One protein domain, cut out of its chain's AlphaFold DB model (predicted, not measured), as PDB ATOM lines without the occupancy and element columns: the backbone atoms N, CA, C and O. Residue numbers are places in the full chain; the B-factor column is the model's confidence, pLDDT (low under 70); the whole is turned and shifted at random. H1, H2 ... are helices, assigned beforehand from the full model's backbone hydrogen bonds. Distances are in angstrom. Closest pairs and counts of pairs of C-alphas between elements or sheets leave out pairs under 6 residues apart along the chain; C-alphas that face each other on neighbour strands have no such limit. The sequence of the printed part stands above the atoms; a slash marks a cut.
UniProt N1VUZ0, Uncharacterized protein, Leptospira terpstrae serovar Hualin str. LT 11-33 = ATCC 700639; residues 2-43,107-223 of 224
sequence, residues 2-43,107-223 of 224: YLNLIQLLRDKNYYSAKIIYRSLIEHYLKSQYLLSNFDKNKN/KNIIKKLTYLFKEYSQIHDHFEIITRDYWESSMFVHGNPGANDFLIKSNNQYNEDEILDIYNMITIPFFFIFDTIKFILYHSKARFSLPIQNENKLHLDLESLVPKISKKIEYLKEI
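What this domain is: This is residues 2 to 43 and 107 to 223 of the 224 residues of an uncharacterized protein of Leptospira terpstrae serovar Hualin str. LT 11-33 = ATCC 700639 (UniProt N1VUZ0). Two long helices, H2 and H6, run side by side the same way along the long axis and form the core of an elongated helical body. Short H1 packs beside both of them, the hairpin of H3 and H4 covers H2 with H4 crossing it at 45 degrees, and H7 runs back alongside H6 on the side away from H3 and H4. The printed part has 159 residues with seven named helices, H1 to H7 in order along the chain, and no named strand; the class is all helix. It is only just compact, close to loose, with a radius of gyration of the C-alphas of 17.8 A and spans of 57 by 36 by 26 A.

Where its parts are: H1, residues 2 to 10, begins at C-alpha 2 (194.191, 149.056, 185.797) and is 12.6 A long. H2, residues 14 to 37, is 34.7 A long. H3, residues 107 to 117, is 15.3 A long, and H4, residues 121 to 141, is 30.4 A long. H5, residues 149 to 152, is 5.4 A long. H6, residues 160 to 192, is the longest at 47.0 A, from C-alpha 160 (174.508, 152.006, 175.607), with a kink of 34 degrees near residue 173. H7, residues 199 to 221, is 33.5 A long and ends at C-alpha 221 (179.749, 140.811, 175.772).

How they stand to each other: H2 is the hub and touches five helices. H1 and H2 form a hairpin at a shallow tilt of 23 degrees, closest at the C-alphas of Leu 5 and Ala 17, 5.3 A apart. H2 touches H6 at a shallow tilt of 19 degrees, the same way, with the C-alphas of Tyr 21 and Met 169 closest at 6.2 A. H2 touches H4 with its residues 15 to 26 alone, at a steep tilt of 45 degrees, opposite ways; the closest C-alphas, of Lys 18 and Ser 137, are 5.6 A apart. H3 touches H2, closest at the C-alphas of Ile 109 and Tyr 33, 6.3 A, and forms a hairpin with H4. H5 touches H2, closest at the C-alphas of Phe 150 and Tyr 15, 6.1 A. H1 touches H6, closest at the C-alphas of Ile 6 and Ile 170, 7.0 A. H6 and H7 form a hairpin at a shallow tilt of 8 degrees and only just touch, with 3 pairs of C-alphas within 8 A. H7 is apart from H2 and H4, for instance. In H1, H2 and H3 every O i to N i+4 pair is within hydrogen-bond range, as are 13 of 17 in H4, 27 of 29 in H6 and 17 of 19 in H7; H5 is too short for such a pair.

The domain as a whole: The C-alphas of Ser 154 and Ser 193, the two farthest apart, are 56.7 A apart. Residues 44 to 106 are not printed, and C-alphas 43 and 107 are 21.0 A apart across this cut. Of the links that are printed whole, none is long. Mean pLDDT of the printed part is 75.2; 46 residues are under 70, among them residues 194 to 223.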
ATOM      1  N   TYR A   2     194.960 149.700 186.876       77.19
ATOM      2  CA  TYR A   2     194.191 149.056 185.797       77.19
ATOM      3  C   TYR A   2     193.465 147.755 186.214       77.19
ATOM      4  O   TYR A   2     192.280 147.605 185.957       77.19
ATOM      5  N   LEU A   3     194.122 146.835 186.935       77.50
ATOM      6  CA  LEU A   3     193.449 145.616 187.425       77.50
ATOM      7  C   LEU A   3     192.298 145.921 188.399       77.50
ATOM      8  O   LEU A   3     191.269 145.257 188.354       77.50
ATOM      9  N   ASN A   4     192.447 146.961 189.223       81.00
ATOM     10  CA  ASN A   4     191.392 147.406 190.135       81.00
ATOM     11  C   ASN A   4     190.217 148.004 189.358       81.00
ATOM     12  O   ASN A   4     189.080 147.756 189.725       81.00
ATOM     13  N   LEU A   5     190.481 148.739 188.271       83.69
ATOM     14  CA  LEU A   5     189.438 149.226 187.369       83.69
ATOM     15  C   LEU A   5     188.617 148.059 186.806       83.69
ATOM     16  O   LEU A   5     187.398 148.069 186.914       83.69
ATOM     17  N   ILE A   6     189.277 147.012 186.303       80.44
ATOM     18  CA  ILE A   6     188.595 145.806 185.805       80.44
ATOM     19  C   ILE A   6     187.773 145.124 186.896       80.44
ATOM     20  O   ILE A   6     186.649 144.701 186.636       80.44
ATOM     21  N   GLN A   7     188.316 145.016 188.108       80.19
ATOM     22  CA  GLN A   7     187.597 144.416 189.227       80.19
ATOM     23  C   GLN A   7     186.347 145.229 189.593       80.19
ATOM     24  O   GLN A   7     185.270 144.661 189.696       80.19
ATOM     25  N   LEU A   8     186.459 146.557 189.688       84.06
ATOM     26  CA  LEU A   8     185.324 147.438 189.976       84.06
ATOM     27  C   LEU A   8     184.229 147.335 188.910       84.06
ATOM     28  O   LEU A   8     183.053 147.318 189.252       84.06
ATOM     29  N   LEU A   9     184.606 147.223 187.636       83.31
ATOM     30  CA  LEU A   9     183.657 147.019 186.541       83.31
ATOM     31  C   LEU A   9     182.946 145.661 186.641       83.31
ATOM     32  O   LEU A   9     181.737 145.594 186.438       83.31
ATOM     33  N   ARG A  10     183.665 144.595 187.017       79.88
ATOM     34  CA  ARG A  10     183.071 143.271 187.287       79.88
ATOM     35  C   ARG A  10     182.104 143.299 188.466       79.88
ATOM     36  O   ARG A  10     181.042 142.693 188.395       79.88
ATOM     37  N   ASP A  11     182.448 144.053 189.503       82.81
ATOM     38  CA  ASP A  11     181.620 144.245 190.697       82.81
ATOM     39  C   ASP A  11     180.488 145.266 190.470       82.81
ATOM     40  O   ASP A  11     179.824 145.688 191.415       82.81
ATOM     41  N   LYS A  12     180.285 145.697 189.218       79.62
ATOM     42  CA  LYS A  12     179.316 146.712 188.787       79.62
ATOM     43  C   LYS A  12     179.446 148.070 189.494       79.62
ATOM     44  O   LYS A  12     178.532 148.891 189.471       79.62
ATOM     45  N   ASN A  13     180.608 148.361 190.070       84.31
ATOM     46  CA  ASN A  13     180.908 149.605 190.768       84.31
ATOM     47  C   ASN A  13     181.389 150.688 189.786       84.31
ATOM     48  O   ASN A  13     182.561 151.079 189.757       84.31
ATOM     49  N   TYR A  14     180.451 151.169 188.969       84.38
ATOM     50  CA  TYR A  14     180.704 152.140 187.902       84.38
ATOM     51  C   TYR A  14     181.255 153.475 188.423       84.38
ATOM     52  O   TYR A  14     182.214 154.018 187.877       84.38
ATOM     53  N   TYR A  15     180.698 153.972 189.530       86.81
ATOM     54  CA  TYR A  15     181.136 155.220 190.154       86.81
ATOM     55  C   TYR A  15     182.626 155.180 190.521       86.81
ATOM     56  O   TYR A  15     183.400 156.060 190.139       86.81
ATOM     57  N   SER A  16     183.057 154.122 191.216       87.31
ATOM     58  CA  SER A  16     184.464 153.978 191.604       87.31
ATOM     59  C   SER A  16     185.354 153.716 190.389       87.31
ATOM     60  O   SER A  16     186.484 154.204 190.342       87.31
ATOM     61  N   ALA A  17     184.850 152.989 189.385       89.12
ATOM     62  CA  ALA A  17     185.558 152.773 188.128       89.12
ATOM     63  C   ALA A  17     185.869 154.104 187.419       89.12
ATOM     64  O   ALA A  17     187.025 154.335 187.062       89.12
ATOM     65  N   LYS A  18     184.902 155.026 187.315       90.25
ATOM     66  CA  LYS A  18     185.109 156.364 186.728       90.25
ATOM     67  C   LYS A  18     186.154 157.193 187.481       90.25
ATOM     68  O   LYS A  18     186.974 157.851 186.844       90.25
ATOM     69  N   ILE A  19     186.202 157.116 188.814       90.44
ATOM     70  CA  ILE A  19     187.244 157.791 189.614       90.44
ATOM     71  C   ILE A  19     188.637 157.239 189.283       90.44
ATOM     72  O   ILE A  19     189.571 158.003 189.023       90.44
ATOM     73  N   ILE A  20     188.789 155.912 189.265       90.62
ATOM     74  CA  ILE A  20     190.071 155.274 188.938       90.62
ATOM     75  C   ILE A  20     190.480 155.577 187.495       90.62
ATOM     76  O   ILE A  20     191.646 155.871 187.231       90.62
ATOM     77  N   TYR A  21     189.528 155.542 186.567       91.88
ATOM     78  CA  TYR A  21     189.773 155.852 185.168       91.88
ATOM     79  C   TYR A  21     190.237 157.296 184.969       91.88
ATOM     80  O   TYR A  21     191.240 157.539 184.299       91.88
ATOM     81  N   ARG A  22     189.597 158.251 185.647       92.62
ATOM     82  CA  ARG A  22     190.020 159.652 185.651       92.62
ATOM     83  C   ARG A  22     191.463 159.827 186.124       92.62
ATOM     84  O   ARG A  22     192.226 160.559 185.495       92.62
ATOM     85  N   SER A  23     191.851 159.127 187.191       91.69
ATOM     86  CA  SER A  23     193.231 159.146 187.692       91.69
ATOM     87  C   SER A  23     194.224 158.592 186.660       91.69
ATOM     88  O   SER A  23     195.278 159.191 186.440       91.69
ATOM     89  N   LEU A  24     193.873 157.505 185.959       91.44
ATOM     90  CA  LEU A  24     194.694 156.962 184.869       91.44
ATOM     91  C   LEU A  24     194.895 157.978 183.739       91.44
ATOM     92  O   LEU A  24     196.027 158.154 183.286       91.44
ATOM     93  N   ILE A  25     193.830 158.670 183.321       92.69
ATOM     94  CA  ILE A  25     193.909 159.715 182.292       92.69
ATOM     95  C   ILE A  25     194.847 160.847 182.739       92.69
ATOM     96  O   ILE A  25     195.716 161.270 181.978       92.69
ATOM     97  N   GLU A  26     194.730 161.317 183.982       92.12
ATOM     98  CA  GLU A  26     195.594 162.380 184.512       92.12
ATOM     99  C   GLU A  26     197.072 161.990 184.520       92.12
ATOM    100  O   GLU A  26     197.924 162.774 184.092       92.12
ATOM    101  N   HIS A  27     197.384 160.774 184.971       90.44
ATOM    102  CA  HIS A  27     198.750 160.258 184.955       90.44
ATOM    103  C   HIS A  27     199.295 160.113 183.533       90.44
ATOM    104  O   HIS A  27     200.452 160.470 183.289       90.44
ATOM    105  N   TYR A  28     198.475 159.643 182.592       90.81
ATOM    106  CA  TYR A  28     198.844 159.578 181.183       90.81
ATOM    107  C   TYR A  28     199.173 160.969 180.627       90.81
ATOM    108  O   TYR A  28     200.287 161.185 180.150       90.81
ATOM    109  N   LEU A  29     198.267 161.941 180.763       91.25
ATOM    110  CA  LEU A  29     198.445 163.302 180.245       91.25
ATOM    111  C   LEU A  29     199.686 163.987 180.835       91.25
ATOM    112  O   LEU A  29     200.474 164.591 180.106       91.25
ATOM    113  N   LYS A  30     199.908 163.851 182.147       91.56
ATOM    114  CA  LYS A  30     201.118 164.356 182.816       91.56
ATOM    115  C   LYS A  30     202.384 163.714 182.248       91.56
ATOM    116  O   LYS A  30     203.347 164.421 181.962       91.56
ATOM    117  N   SER A  31     202.371 162.402 182.018       89.00
ATOM    118  CA  SER A  31     203.513 161.681 181.441       89.00
ATOM    119  C   SER A  31     203.809 162.139 180.011       89.00
ATOM    120  O   SER A  31     204.953 162.465 179.703       89.00
ATOM    121  N   GLN A  32     202.784 162.256 179.161       87.00
ATOM    122  CA  GLN A  32     202.933 162.748 177.786       87.00
ATOM    123  C   GLN A  32     203.480 164.177 177.743       87.00
ATOM    124  O   GLN A  32     204.338 164.506 176.922       87.00
ATOM    125  N   TYR A  33     203.035 165.037 178.658       90.00
ATOM    126  CA  TYR A  33     203.551 166.397 178.764       90.00
ATOM    127  C   TYR A  33     205.037 166.440 179.131       90.00
ATOM    128  O   TYR A  33     205.804 167.162 178.491       90.00
ATOM    129  N   LEU A  34     205.448 165.653 180.129       88.62
ATOM    130  CA  LEU A  34     206.849 165.576 180.540       88.62
ATOM    131  C   LEU A  34     207.730 165.034 179.413       88.62
ATOM    132  O   LEU A  34     208.767 165.623 179.115       88.62
ATOM    133  N   LEU A  35     207.295 163.962 178.748       85.00
ATOM    134  CA  LEU A  35     208.038 163.352 177.648       85.00
ATOM    135  C   LEU A  35     208.170 164.301 176.447       85.00
ATOM    136  O   LEU A  35     209.268 164.479 175.927       85.00
ATOM    137  N   SER A  36     207.087 164.973 176.050       82.56
ATOM    138  CA  SER A  36     207.086 165.895 174.899       82.56
ATOM    139  C   SER A  36     207.900 167.175 175.094       82.56
ATOM    140  O   SER A  36     208.219 167.863 174.121       82.56
ATOM    141  N   ASN A  37     208.256 167.510 176.335       83.88
ATOM    142  CA  ASN A  37     209.024 168.713 176.660       83.88
ATOM    143  C   ASN A  37     210.389 168.412 177.290       83.88
ATOM    144  O   ASN A  37     211.122 169.350 177.607       83.88
ATOM    145  N   PHE A  38     210.759 167.135 177.423       75.75
ATOM    146  CA  PHE A  38     212.000 166.715 178.071       75.75
ATOM    147  C   PHE A  38     213.249 167.350 177.440       75.75
ATOM    148  O   PHE A  38     214.157 167.785 178.144       75.75
ATOM    149  N   ASP A  39     213.272 167.479 176.111       70.38
ATOM    150  CA  ASP A  39     214.406 168.068 175.389       70.38
ATOM    151  C   ASP A  39     214.415 169.609 175.415       70.38
ATOM    152  O   ASP A  39     215.447 170.227 175.158       70.38
ATOM    153  N   LYS A  40     213.279 170.242 175.738       80.44
ATOM    154  CA  LYS A  40     213.118 171.708 175.727       80.44
ATOM    155  C   LYS A  40     213.500 172.352 177.057       80.44
ATOM    156  O   LYS A  40     213.940 173.498 177.072       80.44
ATOM    157  N   ASN A  41     213.340 171.631 178.166       81.12
ATOM    158  CA  ASN A  41     213.719 172.098 179.495       81.12
ATOM    159  C   ASN A  41     214.372 170.955 180.287       81.12
ATOM    160  O   ASN A  41     213.695 170.043 180.758       81.12
ATOM    161  N   LYS A  42     215.694 171.045 180.486       77.38
ATOM    162  CA  LYS A  42     216.485 170.050 181.233       77.38
ATOM    163  C   LYS A  42     216.047 169.896 182.693       77.38
ATOM    164  O   LYS A  42     216.269 168.837 183.270       77.38
ATOM    165  N   ASN A  43     215.421 170.923 183.266       87.44
ATOM    166  CA  ASN A  43     214.941 170.926 184.644       87.44
ATOM    167  C   ASN A  43     213.449 170.592 184.749       87.44
ATOM    168  O   ASN A  43     212.923 170.584 185.851       87.44
ATOM    169  N   LYS A 107     194.722 171.289 183.287       92.25
ATOM    170  CA  LYS A 107     194.105 172.142 182.260       92.25
ATOM    171  C   LYS A 107     195.148 172.722 181.302       92.25
ATOM    172  O   LYS A 107     194.958 172.690 180.087       92.25
ATOM    173  N   ASN A 108     196.247 173.254 181.837       93.50
ATOM    174  CA  ASN A 108     197.316 173.816 181.016       93.50
ATOM    175  C   ASN A 108     198.121 172.726 180.305       93.50
ATOM    176  O   ASN A 108     198.519 172.933 179.162       93.50
ATOM    177  N   ILE A 109     198.296 171.559 180.929       94.12
ATOM    178  CA  ILE A 109     198.870 170.375 180.282       94.12
ATOM    179  C   ILE A 109     198.039 169.973 179.061       94.12
ATOM    180  O   ILE A 109     198.592 169.897 177.966       94.12
ATOM    181  N   ILE A 110     196.721 169.797 179.216       92.38
ATOM    182  CA  ILE A 110     195.817 169.459 178.107       92.38
ATOM    183  C   ILE A 110     195.941 170.504 176.999       92.38
ATOM    184  O   ILE A 110     196.200 170.139 175.862       92.38
ATOM    185  N   LYS A 111     195.870 171.801 177.328       91.12
ATOM    186  CA  LYS A 111     196.003 172.888 176.341       91.12
ATOM    187  C   LYS A 111     197.310 172.805 175.542       91.12
ATOM    188  O   LYS A 111     197.301 173.006 174.327       91.12
ATOM    189  N   LYS A 112     198.434 172.536 176.212       90.56
ATOM    190  CA  LYS A 112     199.751 172.408 175.568       90.56
ATOM    191  C   LYS A 112     199.826 171.152 174.693       90.56
ATOM    192  O   LYS A 112     200.339 171.229 173.580       90.56
ATOM    193  N   LEU A 113     199.282 170.028 175.161       88.38
ATOM    194  CA  LEU A 113     199.216 168.781 174.397       88.38
ATOM    195  C   LEU A 113     198.295 168.893 173.176       88.38
ATOM    196  O   LEU A 113     198.681 168.448 172.104       88.38
ATOM    197  N   THR A 114     197.143 169.563 173.282       86.56
ATOM    198  CA  THR A 114     196.261 169.834 172.134       86.56
ATOM    199  C   THR A 114     197.006 170.581 171.034       86.56
ATOM    200  O   THR A 114     196.885 170.232 169.865       86.56
ATOM    201  N   TYR A 115     197.796 171.598 171.392       85.31
ATOM    202  CA  TYR A 115     198.588 172.337 170.411       85.31
ATOM    203  C   TYR A 115     199.629 171.442 169.726       85.31
ATOM    204  O   TYR A 115     199.780 171.515 168.512       85.31
ATOM    205  N   LEU A 116     200.290 170.563 170.487       81.75
ATOM    206  CA  LEU A 116     201.252 169.599 169.949       81.75
ATOM    207  C   LEU A 116     200.594 168.569 169.020       81.75
ATOM    208  O   LEU A 116     201.144 168.268 167.968       81.75
ATOM    209  N   PHE A 117     199.431 168.032 169.389       78.56
ATOM    210  CA  PHE A 117     198.775 166.950 168.649       78.56
ATOM    211  C   PHE A 117     197.888 167.421 167.499       78.56
ATOM    212  O   PHE A 117     197.552 166.616 166.637       78.56
ATOM    213  N   LYS A 118     197.565 168.717 167.418       76.62
ATOM    214  CA  LYS A 118     196.813 169.293 166.292       76.62
ATOM    215  C   LYS A 118     197.477 169.029 164.933       76.62
ATOM    216  O   LYS A 118     196.785 168.930 163.926       76.62
ATOM    217  N   GLU A 119     198.800 168.904 164.902       72.19
ATOM    218  CA  GLU A 119     199.564 168.620 163.682       72.19
ATOM    219  C   GLU A 119     199.584 167.120 163.312       72.19
ATOM    220  O   GLU A 119     200.050 166.760 162.233       72.19
ATOM    221  N   TYR A 120     199.035 166.243 164.164       69.25
ATOM    222  CA  TYR A 120     199.055 164.784 164.019       69.25
ATOM    223  C   TYR A 120     197.628 164.215 164.047       69.25
ATOM    224  O   TYR A 120     197.155 163.759 165.087       69.25
ATOM    225  N   SER A 121     196.940 164.204 162.899       66.38
ATOM    226  CA  SER A 121     195.520 163.802 162.794       66.38
ATOM    227  C   SER A 121     195.199 162.435 163.413       66.38
ATOM    228  O   SER A 121     194.199 162.296 164.102       66.38
ATOM    229  N   GLN A 122     196.083 161.444 163.259       63.03
ATOM    230  CA  GLN A 122     195.900 160.108 163.845       63.03
ATOM    231  C   GLN A 122     195.944 160.097 165.384       63.03
ATOM    232  O   GLN A 122     195.342 159.232 166.012       63.03
ATOM    233  N   ILE A 123     196.670 161.037 165.997       66.94
ATOM    234  CA  ILE A 123     196.773 161.186 167.458       66.94
ATOM    235  C   ILE A 123     195.639 162.077 167.974       66.94
ATOM    236  O   ILE A 123     195.140 161.868 169.079       66.94
ATOM    237  N   HIS A 124     195.219 163.052 167.166       70.31
ATOM    238  CA  HIS A 124     194.165 164.007 167.490       70.31
ATOM    239  C   HIS A 124     192.852 163.315 167.878       70.31
ATOM    240  O   HIS A 124     192.319 163.608 168.946       70.31
ATOM    241  N   ASP A 125     192.383 162.355 167.078       71.31
ATOM    242  CA  ASP A 125     191.104 161.667 167.320       71.31
ATOM    243  C   ASP A 125     191.121 160.867 168.634       71.31
ATOM    244  O   ASP A 125     190.166 160.884 169.410       71.31
ATOM    245  N   HIS A 126     192.243 160.206 168.947       73.62
ATOM    246  CA  HIS A 126     192.397 159.507 170.224       73.62
ATOM    247  C   HIS A 126     192.470 160.489 171.398       73.62
ATOM    248  O   HIS A 126     191.863 160.268 172.447       73.62
ATOM    249  N   PHE A 127     193.191 161.596 171.225       80.81
ATOM    250  CA  PHE A 127     193.325 162.623 172.248       80.81
ATOM    251  C   PHE A 127     191.991 163.308 172.566       80.81
ATOM    252  O   PHE A 127     191.717 163.586 173.735       80.81
ATOM    253  N   GLU A 128     191.136 163.521 171.565       83.00
ATOM    254  CA  GLU A 128     189.782 164.043 171.748       83.00
ATOM    255  C   GLU A 128     188.972 163.157 172.703       83.00
ATOM    256  O   GLU A 128     188.475 163.653 173.719       83.00
ATOM    257  N   ILE A 129     188.946 161.842 172.453       83.69
ATOM    258  CA  ILE A 129     188.271 160.860 173.315       83.69
ATOM    259  C   ILE A 129     188.797 160.946 174.754       83.69
ATOM    260  O   ILE A 129     188.015 161.040 175.694       83.69
ATOM    261  N   ILE A 130     190.119 161.000 174.942       86.88
ATOM    262  CA  ILE A 130     190.735 161.097 176.276       86.88
ATOM    263  C   ILE A 130     190.302 162.371 177.002       86.88
ATOM    264  O   ILE A 130     190.022 162.344 178.201       86.88
ATOM    265  N   THR A 131     190.264 163.507 176.300       87.69
ATOM    266  CA  THR A 131     189.871 164.786 176.906       87.69
ATOM    267  C   THR A 131     188.383 164.853 177.239       87.69
ATOM    268  O   THR A 131     188.028 165.420 178.278       87.69
ATOM    269  N   ARG A 132     187.526 164.232 176.418       89.19
ATOM    270  CA  ARG A 132     186.102 164.052 176.713       89.19
ATOM    271  C   ARG A 132     185.920 163.177 177.952       89.19
ATOM    272  O   ARG A 132     185.326 163.630 178.926       89.19
ATOM    273  N   ASP A 133     186.516 161.987 177.955       89.44
ATOM    274  CA  ASP A 133     186.431 161.023 179.055       89.44
ATOM    275  C   ASP A 133     186.964 161.611 180.369       89.44
ATOM    276  O   ASP A 133     186.406 161.380 181.447       89.44
ATOM    277  N   TYR A 134     188.032 162.413 180.288       91.25
ATOM    278  CA  TYR A 134     188.524 163.215 181.399       91.25
ATOM    279  C   TYR A 134     187.396 164.110 181.910       91.25
ATOM    280  O   TYR A 134     186.990 163.961 183.063       91.25
ATOM    281  N   TRP A 135     186.871 165.016 181.083       89.50
ATOM    282  CA  TRP A 135     185.841 165.979 181.480       89.50
ATOM    283  C   TRP A 135     184.611 165.309 182.109       89.50
ATOM    284  O   TRP A 135     184.225 165.686 183.218       89.50
ATOM    285  N   GLU A 136     184.068 164.275 181.472       87.69
ATOM    286  CA  GLU A 136     182.895 163.540 181.958       87.69
ATOM    287  C   GLU A 136     183.162 162.867 183.306       87.69
ATOM    288  O   GLU A 136     182.347 162.942 184.225       87.69
ATOM    289  N   SER A 137     184.351 162.291 183.488       88.62
ATOM    290  CA  SER A 137     184.708 161.629 184.746       88.62
ATOM    291  C   SER A 137     184.920 162.614 185.911       88.62
ATOM    292  O   SER A 137     184.968 162.207 187.073       88.62
ATOM    293  N   SER A 138     185.012 163.924 185.642       87.44
ATOM    294  CA  SER A 138     185.220 164.955 186.669       87.44
ATOM    295  C   SER A 138     184.064 165.034 187.667       87.44
ATOM    296  O   SER A 138     184.290 165.337 188.839       87.44
ATOM    297  N   MET A 139     182.833 164.751 187.227       85.50
ATOM    298  CA  MET A 139     181.659 164.810 188.103       85.50
ATOM    299  C   MET A 139     181.705 163.756 189.218       85.50
ATOM    300  O   MET A 139     181.225 164.012 190.321       85.50
ATOM    301  N   PHE A 140     182.334 162.610 188.943       87.69
ATOM    302  CA  PHE A 140     182.484 161.503 189.886       87.69
ATOM    303  C   PHE A 140     183.510 161.842 190.968       87.69
ATOM    304  O   PHE A 140     183.258 161.613 192.144       87.69
ATOM    305  N   VAL A 141     184.629 162.475 190.599       85.31
ATOM    306  CA  VAL A 141     185.675 162.879 191.558       85.31
ATOM    307  C   VAL A 141     185.185 163.958 192.526       85.31
ATOM    308  O   VAL A 141     185.542 163.940 193.700       85.31
ATOM    309  N   HIS A 142     184.359 164.893 192.054       82.75
ATOM    310  CA  HIS A 142     183.842 165.981 192.889       82.75
ATOM    311  C   HIS A 142     182.556 165.631 193.643       82.75
ATOM    312  O   HIS A 142     182.037 166.483 194.361       82.75
ATOM    313  N   GLY A 143     182.038 164.405 193.493       78.56
ATOM    314  CA  GLY A 143     180.777 164.008 194.120       78.56
ATOM    315  C   GLY A 143     179.619 164.923 193.720       78.56
ATOM    316  O   GLY A 143     178.779 165.255 194.555       78.56
ATOM    317  N   ASN A 144     179.599 165.381 192.463       77.62
ATOM    318  CA  ASN A 144     178.526 166.242 191.974       77.62
ATOM    319  C   ASN A 144     177.171 165.538 192.160       77.62
ATOM    320  O   ASN A 144     177.112 164.319 192.001       77.62
ATOM    321  N   PRO A 145     176.067 166.268 192.410       76.25
ATOM    322  CA  PRO A 145     174.758 165.655 192.639       76.25
ATOM    323  C   PRO A 145     174.332 164.648 191.559       76.25
ATOM    324  O   PRO A 145     173.812 163.595 191.900       76.25
ATOM    325  N   GLY A 146     174.640 164.910 190.281       73.94
ATOM    326  CA  GLY A 146     174.356 163.983 189.175       73.94
ATOM    327  C   GLY A 146     175.212 162.707 189.155       73.94
ATOM    328  O   GLY A 146     174.855 161.739 188.496       73.94
ATOM    329  N   ALA A 147     176.321 162.652 189.898       75.00
ATOM    330  CA  ALA A 147     177.101 161.426 190.059       75.00
ATOM    331  C   ALA A 147     176.412 160.427 191.013       75.00
ATOM    332  O   ALA A 147     176.649 159.222 190.911       75.00
ATOM    333  N   ASN A 148     175.531 160.902 191.906       70.25
ATOM    334  CA  ASN A 148     174.770 160.044 192.821       70.25
ATOM    335  C   ASN A 148     173.741 159.177 192.091       70.25
ATOM    336  O   ASN A 148     173.450 158.071 192.546       70.25
ATOM    337  N   ASP A 149     173.260 159.617 190.929       72.94
ATOM    338  CA  ASP A 149     172.373 158.816 190.081       72.94
ATOM    339  C   ASP A 149     173.053 157.504 189.643       72.94
ATOM    340  O   ASP A 149     172.390 156.492 189.444       72.94
ATOM    341  N   PHE A 150     174.392 157.477 189.595       71.88
ATOM    342  CA  PHE A 150     175.195 156.285 189.302       71.88
ATOM    343  C   PHE A 150     175.579 155.473 190.550       71.88
ATOM    344  O   PHE A 150     176.021 154.335 190.414       71.88
ATOM    345  N   LEU A 151     175.416 156.028 191.760       66.31
ATOM    346  CA  LEU A 151     175.546 155.283 193.022       66.31
ATOM    347  C   LEU A 151     174.277 154.479 193.332       66.31
ATOM    348  O   LEU A 151     174.358 153.421 193.949       66.31
ATOM    349  N   ILE A 152     173.111 154.997 192.925       58.81
ATOM    350  CA  ILE A 152     171.787 154.463 193.288       58.81
ATOM    351  C   ILE A 152     171.218 153.529 192.204       58.81
ATOM    352  O   ILE A 152     170.260 152.804 192.470       58.81
ATOM    353  N   LYS A 153     171.809 153.479 191.000       58.75
ATOM    354  CA  LYS A 153     171.410 152.538 189.938       58.75
ATOM    355  C   LYS A 153     171.599 151.080 190.389       58.75
ATOM    356  O   LYS A 153     172.646 150.472 190.213       58.75
ATOM    357  N   SER A 154     170.528 150.523 190.948       47.59
ATOM    358  CA  SER A 154     170.359 149.125 191.351       47.59
ATOM    359  C   SER A 154     169.904 148.217 190.205       47.59
ATOM    360  O   SER A 154     169.710 147.019 190.410       47.59
ATOM    361  N   ASN A 155     169.672 148.768 189.011       53.09
ATOM    362  CA  ASN A 155     169.251 147.977 187.864       53.09
ATOM    363  C   ASN A 155     170.477 147.344 187.216       53.09
ATOM    364  O   ASN A 155     171.439 148.018 186.867       53.09
ATOM    365  N   ASN A 156     170.422 146.024 187.055       57.59
ATOM    366  CA  ASN A 156     171.510 145.174 186.577       57.59
ATOM    367  C   ASN A 156     172.002 145.458 185.144       57.59
ATOM    368  O   ASN A 156     172.849 144.699 184.672       57.59
ATOM    369  N   GLN A 157     171.488 146.490 184.472       66.12
ATOM    370  CA  GLN A 157     171.717 146.781 183.062       66.12
ATOM    371  C   GLN A 157     172.305 148.182 182.890       66.12
ATOM    372  O   GLN A 157     171.718 149.172 183.330       66.12
ATOM    373  N   TYR A 158     173.462 148.230 182.235       72.62
ATOM    374  CA  TYR A 158     174.069 149.456 181.730       72.62
ATOM    375  C   TYR A 158     173.327 149.927 180.480       72.62
ATOM    376  O   TYR A 158     172.889 149.102 179.677       72.62
ATOM    377  N   ASN A 159     173.185 151.239 180.304       78.44
ATOM    378  CA  ASN A 159     172.728 151.791 179.029       78.44
ATOM    379  C   ASN A 159     173.859 151.767 177.976       78.44
ATOM    380  O   ASN A 159     175.011 151.472 178.292       78.44
ATOM    381  N   GLU A 160     173.536 152.060 176.714       73.50
ATOM    382  CA  GLU A 160     174.508 152.006 175.607       73.50
ATOM    383  C   GLU A 160     175.727 152.919 175.830       73.50
ATOM    384  O   GLU A 160     176.858 152.503 175.572       73.50
ATOM    385  N   ASP A 161     175.516 154.119 176.376       76.19
ATOM    386  CA  ASP A 161     176.591 155.069 176.684       76.19
ATOM    387  C   ASP A 161     177.508 154.547 177.802       76.19
ATOM    388  O   ASP A 161     178.732 154.611 177.695       76.19
ATOM    389  N   GLU A 162     176.936 153.959 178.855       76.56
ATOM    390  CA  GLU A 162     177.666 153.329 179.959       76.56
ATOM    391  C   GLU A 162     178.457 152.112 179.471       76.56
ATOM    392  O   GLU A 162     179.588 151.897 179.899       76.56
ATOM    393  N   ILE A 163     177.903 151.332 178.542       76.88
ATOM    394  CA  ILE A 163     178.602 150.210 177.909       76.88
ATOM    395  C   ILE A 163     179.798 150.715 177.095       76.88
ATOM    396  O   ILE A 163     180.902 150.175 177.218       76.88
ATOM    397  N   LEU A 164     179.609 151.762 176.291       77.31
ATOM    398  CA  LEU A 164     180.694 152.388 175.535       77.31
ATOM    399  C   LEU A 164     181.783 152.932 176.469       77.31
ATOM    400  O   LEU A 164     182.973 152.720 176.230       77.31
ATOM    401  N   ASP A 165     181.380 153.558 177.569       81.31
ATOM    402  CA  ASP A 165     182.278 154.030 178.615       81.31
ATOM    403  C   ASP A 165     183.063 152.891 179.267       81.31
ATOM    404  O   ASP A 165     184.269 153.015 179.479       81.31
ATOM    405  N   ILE A 166     182.418 151.761 179.552       82.19
ATOM    406  CA  ILE A 166     183.084 150.555 180.057       82.19
ATOM    407  C   ILE A 166     184.126 150.067 179.052       82.19
ATOM    408  O   ILE A 166     185.264 149.796 179.442       82.19
ATOM    409  N   TYR A 167     183.798 150.010 177.760       78.94
ATOM    410  CA  TYR A 167     184.777 149.643 176.738       78.94
ATOM    411  C   TYR A 167     185.962 150.610 176.699       78.94
ATOM    412  O   TYR A 167     187.112 150.161 176.668       78.94
ATOM    413  N   ASN A 168     185.714 151.915 176.765       82.56
ATOM    414  CA  ASN A 168     186.765 152.930 176.799       82.56
ATOM    415  C   ASN A 168     187.651 152.766 178.042       82.56
ATOM    416  O   ASN A 168     188.869 152.632 177.918       82.56
ATOM    417  N   MET A 169     187.050 152.618 179.226       85.50
ATOM    418  CA  MET A 169     187.750 152.379 180.494       85.50
ATOM    419  C   MET A 169     188.667 151.153 180.459       85.50
ATOM    420  O   MET A 169     189.688 151.108 181.146       85.50
ATOM    421  N   ILE A 170     188.338 150.150 179.651       80.31
ATOM    422  CA  ILE A 170     189.119 148.918 179.541       80.31
ATOM    423  C   ILE A 170     190.212 149.033 178.486       80.31
ATOM    424  O   ILE A 170     191.311 148.515 178.700       80.31
ATOM    425  N   THR A 171     189.917 149.672 177.358       78.31
ATOM    426  CA  THR A 171     190.775 149.677 176.167       78.31
ATOM    427  C   THR A 171     191.764 150.835 176.165       78.31
ATOM    428  O   THR A 171     192.950 150.627 175.913       78.31
ATOM    429  N   ILE A 172     191.315 152.035 176.524       82.19
ATOM    430  CA  ILE A 172     192.108 153.265 176.487       82.19
ATOM    431  C   ILE A 172     193.353 153.194 177.388       82.19
ATOM    432  O   ILE A 172     194.434 153.552 176.922       82.19
ATOM    433  N   PRO A 173     193.306 152.631 178.612       82.25
ATOM    434  CA  PRO A 173     194.520 152.472 179.412       82.25
ATOM    435  C   PRO A 173     195.591 151.569 178.784       82.25
ATOM    436  O   PRO A 173     196.775 151.760 179.061       82.25
ATOM    437  N   PHE A 174     195.222 150.598 177.937       74.44
ATOM    438  CA  PHE A 174     196.225 149.848 177.174       74.44
ATOM    439  C   PHE A 174     196.899 150.739 176.137       74.44
ATOM    440  O   PHE A 174     198.127 150.735 176.039       74.44
ATOM    441  N   PHE A 175     196.113 151.540 175.415       75.62
ATOM    442  CA  PHE A 175     196.642 152.516 174.466       75.62
ATOM    443  C   PHE A 175     197.570 153.524 175.148       75.62
ATOM    444  O   PHE A 175     198.649 153.774 174.624       75.62
ATOM    445  N   PHE A 176     197.268 153.976 176.372       81.75
ATOM    446  CA  PHE A 176     198.166 154.847 177.147       81.75
ATOM    447  C   PHE A 176     199.564 154.263 177.315       81.75
ATOM    448  O   PHE A 176     200.561 154.961 177.117       81.75
ATOM    449  N   ILE A 177     199.648 152.986 177.691       72.62
ATOM    450  CA  ILE A 177     200.924 152.298 177.895       72.62
ATOM    451  C   ILE A 177     201.670 152.202 176.564       72.62
ATOM    452  O   ILE A 177     202.855 152.528 176.493       72.62
ATOM    453  N   PHE A 178     200.980 151.789 175.504       73.69
ATOM    454  CA  PHE A 178     201.596 151.589 174.198       73.69
ATOM    455  C   PHE A 178     202.051 152.886 173.544       73.69
ATOM    456  O   PHE A 178     203.178 152.941 173.056       73.69
ATOM    457  N   ASP A 179     201.236 153.931 173.587       75.44
ATOM    458  CA  ASP A 179     201.592 155.244 173.060       75.44
ATOM    459  C   ASP A 179     202.768 155.833 173.831       75.44
ATOM    460  O   ASP A 179     203.710 156.334 173.222       75.44
ATOM    461  N   THR A 180     202.803 155.667 175.158       78.12
ATOM    462  CA  THR A 180     203.960 156.069 175.972       78.12
ATOM    463  C   THR A 180     205.235 155.330 175.551       78.12
ATOM    464  O   THR A 180     206.273 155.961 175.355       78.12
ATOM    465  N   ILE A 181     205.176 154.006 175.364       76.12
ATOM    466  CA  ILE A 181     206.334 153.207 174.927       76.12
ATOM    467  C   ILE A 181     206.785 153.623 173.520       76.12
ATOM    468  O   ILE A 181     207.976 153.855 173.307       76.12
ATOM    469  N   LYS A 182     205.850 153.755 172.569       73.94
ATOM    470  CA  LYS A 182     206.138 154.218 171.202       73.94
ATOM    471  C   LYS A 182     206.813 155.585 171.219       73.94
ATOM    472  O   LYS A 182     207.826 155.766 170.547       73.94
ATOM    473  N   PHE A 183     206.290 156.513 172.017       73.31
ATOM    474  CA  PHE A 183     206.831 157.859 172.153       73.31
ATOM    475  C   PHE A 183     208.278 157.835 172.659       73.31
ATOM    476  O   PHE A 183     209.160 158.432 172.041       73.31
ATOM    477  N   ILE A 184     208.549 157.080 173.730       75.44
ATOM    478  CA  ILE A 184     209.901 156.918 174.289       75.44
ATOM    479  C   ILE A 184     210.870 156.354 173.245       75.44
ATOM    480  O   ILE A 184     211.993 156.847 173.116       75.44
ATOM    481  N   LEU A 185     210.457 155.339 172.485       72.56
ATOM    482  CA  LEU A 185     211.308 154.703 171.479       72.56
ATOM    483  C   LEU A 185     211.602 155.624 170.300       72.56
ATOM    484  O   LEU A 185     212.760 155.741 169.898       72.56
ATOM    485  N   TYR A 186     210.582 156.314 169.786       72.25
ATOM    486  CA  TYR A 186     210.742 157.278 168.703       72.25
ATOM    487  C   TYR A 186     211.693 158.413 169.106       72.25
ATOM    488  O   TYR A 186     212.642 158.720 168.382       72.25
ATOM    489  N   HIS A 187     211.510 158.973 170.306       68.69
ATOM    490  CA  HIS A 187     212.410 159.998 170.837       68.69
ATOM    491  C   HIS A 187     213.834 159.471 171.055       68.69
ATOM    492  O   HIS A 187     214.803 160.135 170.682       68.69
ATOM    493  N   SER A 188     213.988 158.260 171.594       69.25
ATOM    494  CA  SER A 188     215.308 157.650 171.809       69.25
ATOM    495  C   SER A 188     216.049 157.411 170.489       69.25
ATOM    496  O   SER A 188     217.253 157.650 170.413       69.25
ATOM    497  N   LYS A 189     215.342 157.005 169.426       69.62
ATOM    498  CA  LYS A 189     215.894 156.871 168.068       69.62
ATOM    499  C   LYS A 189     216.401 158.205 167.537       69.62
ATOM    500  O   LYS A 189     217.559 158.294 167.134       69.62
ATOM    501  N   ALA A 190     215.539 159.224 167.551       69.00
ATOM    502  CA  ALA A 190     215.867 160.550 167.036       69.00
ATOM    503  C   ALA A 190     217.097 161.146 167.738       69.00
ATOM    504  O   ALA A 190     217.903 161.823 167.105       69.00
ATOM    505  N   ARG A 191     217.264 160.853 169.033       67.94
ATOM    506  CA  ARG A 191     218.321 161.428 169.867       67.94
ATOM    507  C   ARG A 191     219.627 160.633 169.897       67.94
ATOM    508  O   ARG A 191     220.691 161.241 169.942       67.94
ATOM    509  N   PHE A 192     219.564 159.302 169.926       73.38
ATOM    510  CA  PHE A 192     220.733 158.444 170.175       73.38
ATOM    511  C   PHE A 192     221.141 157.585 168.974       73.38
ATOM    512  O   PHE A 192     222.044 156.763 169.102       73.38
ATOM    513  N   SER A 193     220.475 157.743 167.822       71.94
ATOM    514  CA  SER A 193     220.759 156.982 166.593       71.94
ATOM    515  C   SER A 193     220.791 155.462 166.818       71.94
ATOM    516  O   SER A 193     221.586 154.748 166.208       71.94
ATOM    517  N   LEU A 194     219.938 154.964 167.720       61.28
ATOM    518  CA  LEU A 194     219.918 153.551 168.096       61.28
ATOM    519  C   LEU A 194     219.493 152.677 166.901       61.28
ATOM    520  O   LEU A 194     218.445 152.941 166.305       61.28
ATOM    521  N   PRO A 195     220.256 151.621 166.558       55.84
ATOM    522  CA  PRO A 195     219.858 150.668 165.531       55.84
ATOM    523  C   PRO A 195     218.732 149.780 166.066       55.84
ATOM    524  O   PRO A 195     218.878 149.128 167.099       55.84
ATOM    525  N   ILE A 196     217.597 149.734 165.367       56.31
ATOM    526  CA  ILE A 196     216.432 148.982 165.838       56.31
ATOM    527  C   ILE A 196     216.341 147.649 165.092       56.31
ATOM    528  O   ILE A 196     215.713 147.543 164.048       56.31
ATOM    529  N   GLN A 197     216.931 146.596 165.657       55.16
ATOM    530  CA  GLN A 197     216.692 145.222 165.183       55.16
ATOM    531  C   GLN A 197     215.308 144.680 165.615       55.16
ATOM    532  O   GLN A 197     214.872 143.649 165.119       55.16
ATOM    533  N   ASN A 198     214.591 145.385 166.503       54.50
ATOM    534  CA  ASN A 198     213.365 144.919 167.168       54.50
ATOM    535  C   ASN A 198     212.117 145.808 166.947       54.50
ATOM    536  O   ASN A 198     211.141 145.647 167.672       54.50
ATOM    537  N   GLU A 199     212.105 146.732 165.977       53.25
ATOM    538  CA  GLU A 199     210.958 147.638 165.729       53.25
ATOM    539  C   GLU A 199     209.762 146.824 165.243       53.25
ATOM    540  O   GLU A 199     208.675 146.903 165.807       53.25
ATOM    541  N   ASN A 200     210.030 145.925 164.293       56.84
ATOM    542  CA  ASN A 200     209.079 144.920 163.849       56.84
ATOM    543  C   ASN A 200     208.644 144.028 165.006       56.84
ATOM    544  O   ASN A 200     207.469 143.733 165.114       56.84
ATOM    545  N   LYS A 201     209.548 143.636 165.910       60.41
ATOM    546  CA  LYS A 201     209.185 142.772 167.038       60.41
ATOM    547  C   LYS A 201     208.243 143.473 168.014       60.41
ATOM    548  O   LYS A 201     207.230 142.892 168.363       60.41
ATOM    549  N   LEU A 202     208.525 144.716 168.409       57.59
ATOM    550  CA  LEU A 202     207.613 145.463 169.270       57.59
ATOM    551  C   LEU A 202     206.295 145.748 168.553       57.59
ATOM    552  O   LEU A 202     205.244 145.569 169.145       57.59
ATOM    553  N   HIS A 203     206.334 146.169 167.289       60.09
ATOM    554  CA  HIS A 203     205.122 146.390 166.508       60.09
ATOM    555  C   HIS A 203     204.270 145.115 166.422       60.09
ATOM    556  O   HIS A 203     203.086 145.166 166.725       60.09
ATOM    557  N   LEU A 204     204.888 143.964 166.146       62.94
ATOM    558  CA  LEU A 204     204.241 142.651 166.134       62.94
ATOM    559  C   LEU A 204     203.752 142.222 167.525       62.94
ATOM    560  O   LEU A 204     202.670 141.657 167.639       62.94
ATOM    561  N   ASP A 205     204.498 142.503 168.596       62.50
ATOM    562  CA  ASP A 205     204.083 142.214 169.973       62.50
ATOM    563  C   ASP A 205     202.857 143.066 170.352       62.50
ATOM    564  O   ASP A 205     201.914 142.556 170.961       62.50
ATOM    565  N   LEU A 206     202.825 144.336 169.930       55.97
ATOM    566  CA  LEU A 206     201.690 145.248 170.079       55.97
ATOM    567  C   LEU A 206     200.479 144.781 169.265       55.97
ATOM    568  O   LEU A 206     199.378 144.691 169.806       55.97
ATOM    569  N   GLU A 207     200.678 144.419 167.997       59.75
ATOM    570  CA  GLU A 207     199.637 143.829 167.153       59.75
ATOM    571  C   GLU A 207     199.122 142.508 167.737       59.75
ATOM    572  O   GLU A 207     197.923 142.262 167.721       59.75
ATOM    573  N   SER A 208     199.979 141.690 168.357       66.31
ATOM    574  CA  SER A 208     199.576 140.433 169.006       66.31
ATOM    575  C   SER A 208     198.713 140.635 170.257       66.31
ATOM    576  O   SER A 208     198.013 139.715 170.702       66.31
ATOM    577  N   LEU A 209     198.764 141.830 170.853       56.94
ATOM    578  CA  LEU A 209     197.946 142.204 172.003       56.94
ATOM    579  C   LEU A 209     196.553 142.671 171.572       56.94
ATOM    580  O   LEU A 209     195.610 142.473 172.339       56.94
ATOM    581  N   VAL A 210     196.390 143.180 170.345       55.19
ATOM    582  CA  VAL A 210     195.091 143.618 169.807       55.19
ATOM    583  C   VAL A 210     194.051 142.483 169.846       55.19
ATOM    584  O   VAL A 210     193.031 142.675 170.505       55.19
ATOM    585  N   PRO A 211     194.302 141.259 169.329       53.69
ATOM    586  CA  PRO A 211     193.360 140.141 169.444       53.69
ATOM    587  C   PRO A 211     193.056 139.719 170.886       53.69
ATOM    588  O   PRO A 211     191.964 139.235 171.172       53.69
ATOM    589  N   LYS A 212     194.007 139.878 171.819       59.56
ATOM    590  CA  LYS A 212     193.807 139.541 173.242       59.56
ATOM    591  C   LYS A 212     192.914 140.565 173.939       59.56
ATOM    592  O   LYS A 212     192.134 140.196 174.815       59.56
ATOM    593  N   ILE A 213     193.016 141.831 173.540       53.72
ATOM    594  CA  ILE A 213     192.109 142.901 173.960       53.72
ATOM    595  C   ILE A 213     190.728 142.669 173.334       53.72
ATOM    596  O   ILE A 213     189.745 142.670 174.066       53.72
ATOM    597  N   SER A 214     190.649 142.342 172.039       50.12
ATOM    598  CA  SER A 214     189.394 141.992 171.355       50.12
ATOM    599  C   SER A 214     188.688 140.785 171.981       50.12
ATOM    600  O   SER A 214     187.489 140.854 172.214       50.12
ATOM    601  N   LYS A 215     189.416 139.728 172.364       55.03
ATOM    602  CA  LYS A 215     188.850 138.588 173.111       55.03
ATOM    603  C   LYS A 215     188.356 138.964 174.505       55.03
ATOM    604  O   LYS A 215     187.376 138.405 174.979       55.03
ATOM    605  N   LYS A 216     189.025 139.900 175.187       53.88
ATOM    606  CA  LYS A 216     188.536 140.439 176.466       53.88
ATOM    607  C   LYS A 216     187.270 141.275 176.283       53.88
ATOM    608  O   LYS A 216     186.408 141.214 177.145       53.88
ATOM    609  N   ILE A 217     187.163 142.019 175.185       50.31
ATOM    610  CA  ILE A 217     185.952 142.750 174.788       50.31
ATOM    611  C   ILE A 217     184.814 141.762 174.480       50.31
ATOM    612  O   ILE A 217     183.706 141.972 174.952       50.31
ATOM    613  N   GLU A 218     185.086 140.669 173.761       53.00
ATOM    614  CA  GLU A 218     184.127 139.574 173.513       53.00
ATOM    615  C   GLU A 218     183.662 138.903 174.809       53.00
ATOM    616  O   GLU A 218     182.466 138.795 175.039       53.00
ATOM    617  N   TYR A 219     184.585 138.555 175.707       46.38
ATOM    618  CA  TYR A 219     184.252 137.968 177.010       46.38
ATOM    619  C   TYR A 219     183.356 138.875 177.868       46.38
ATOM    620  O   TYR A 219     182.596 138.388 178.692       46.38
ATOM    621  N   LEU A 220     183.437 140.196 177.698       43.88
ATOM    622  CA  LEU A 220     182.565 141.140 178.402       43.88
ATOM    623  C   LEU A 220     181.179 141.259 177.755       43.88
ATOM    624  O   LEU A 220     180.233 141.591 178.462       43.88
ATOM    625  N   LYS A 221     181.048 140.955 176.456       47.12
ATOM    626  CA  LYS A 221     179.749 140.811 175.772       47.12
ATOM    627  C   LYS A 221     179.009 139.546 176.204       47.12
ATOM    628  O   LYS A 221     177.792 139.527 176.197       47.12
ATOM    629  N   GLU A 222     179.737 138.511 176.616       45.78
ATOM    630  CA  GLU A 222     179.172 137.260 177.142       45.78
ATOM    631  C   GLU A 222     178.668 137.369 178.600       45.78
ATOM    632  O   GLU A 222     178.198 136.377 179.149       45.78
ATOM    633  N   ILE A 223     178.780 138.542 179.243       46.00
ATOM    634  CA  ILE A 223     178.269 138.817 180.607       46.00
ATOM    635  C   ILE A 223     176.838 139.420 180.568       46.00
ATOM    636  O   ILE A 223     176.329 139.890 181.587       46.00
TER     637      ILE A 223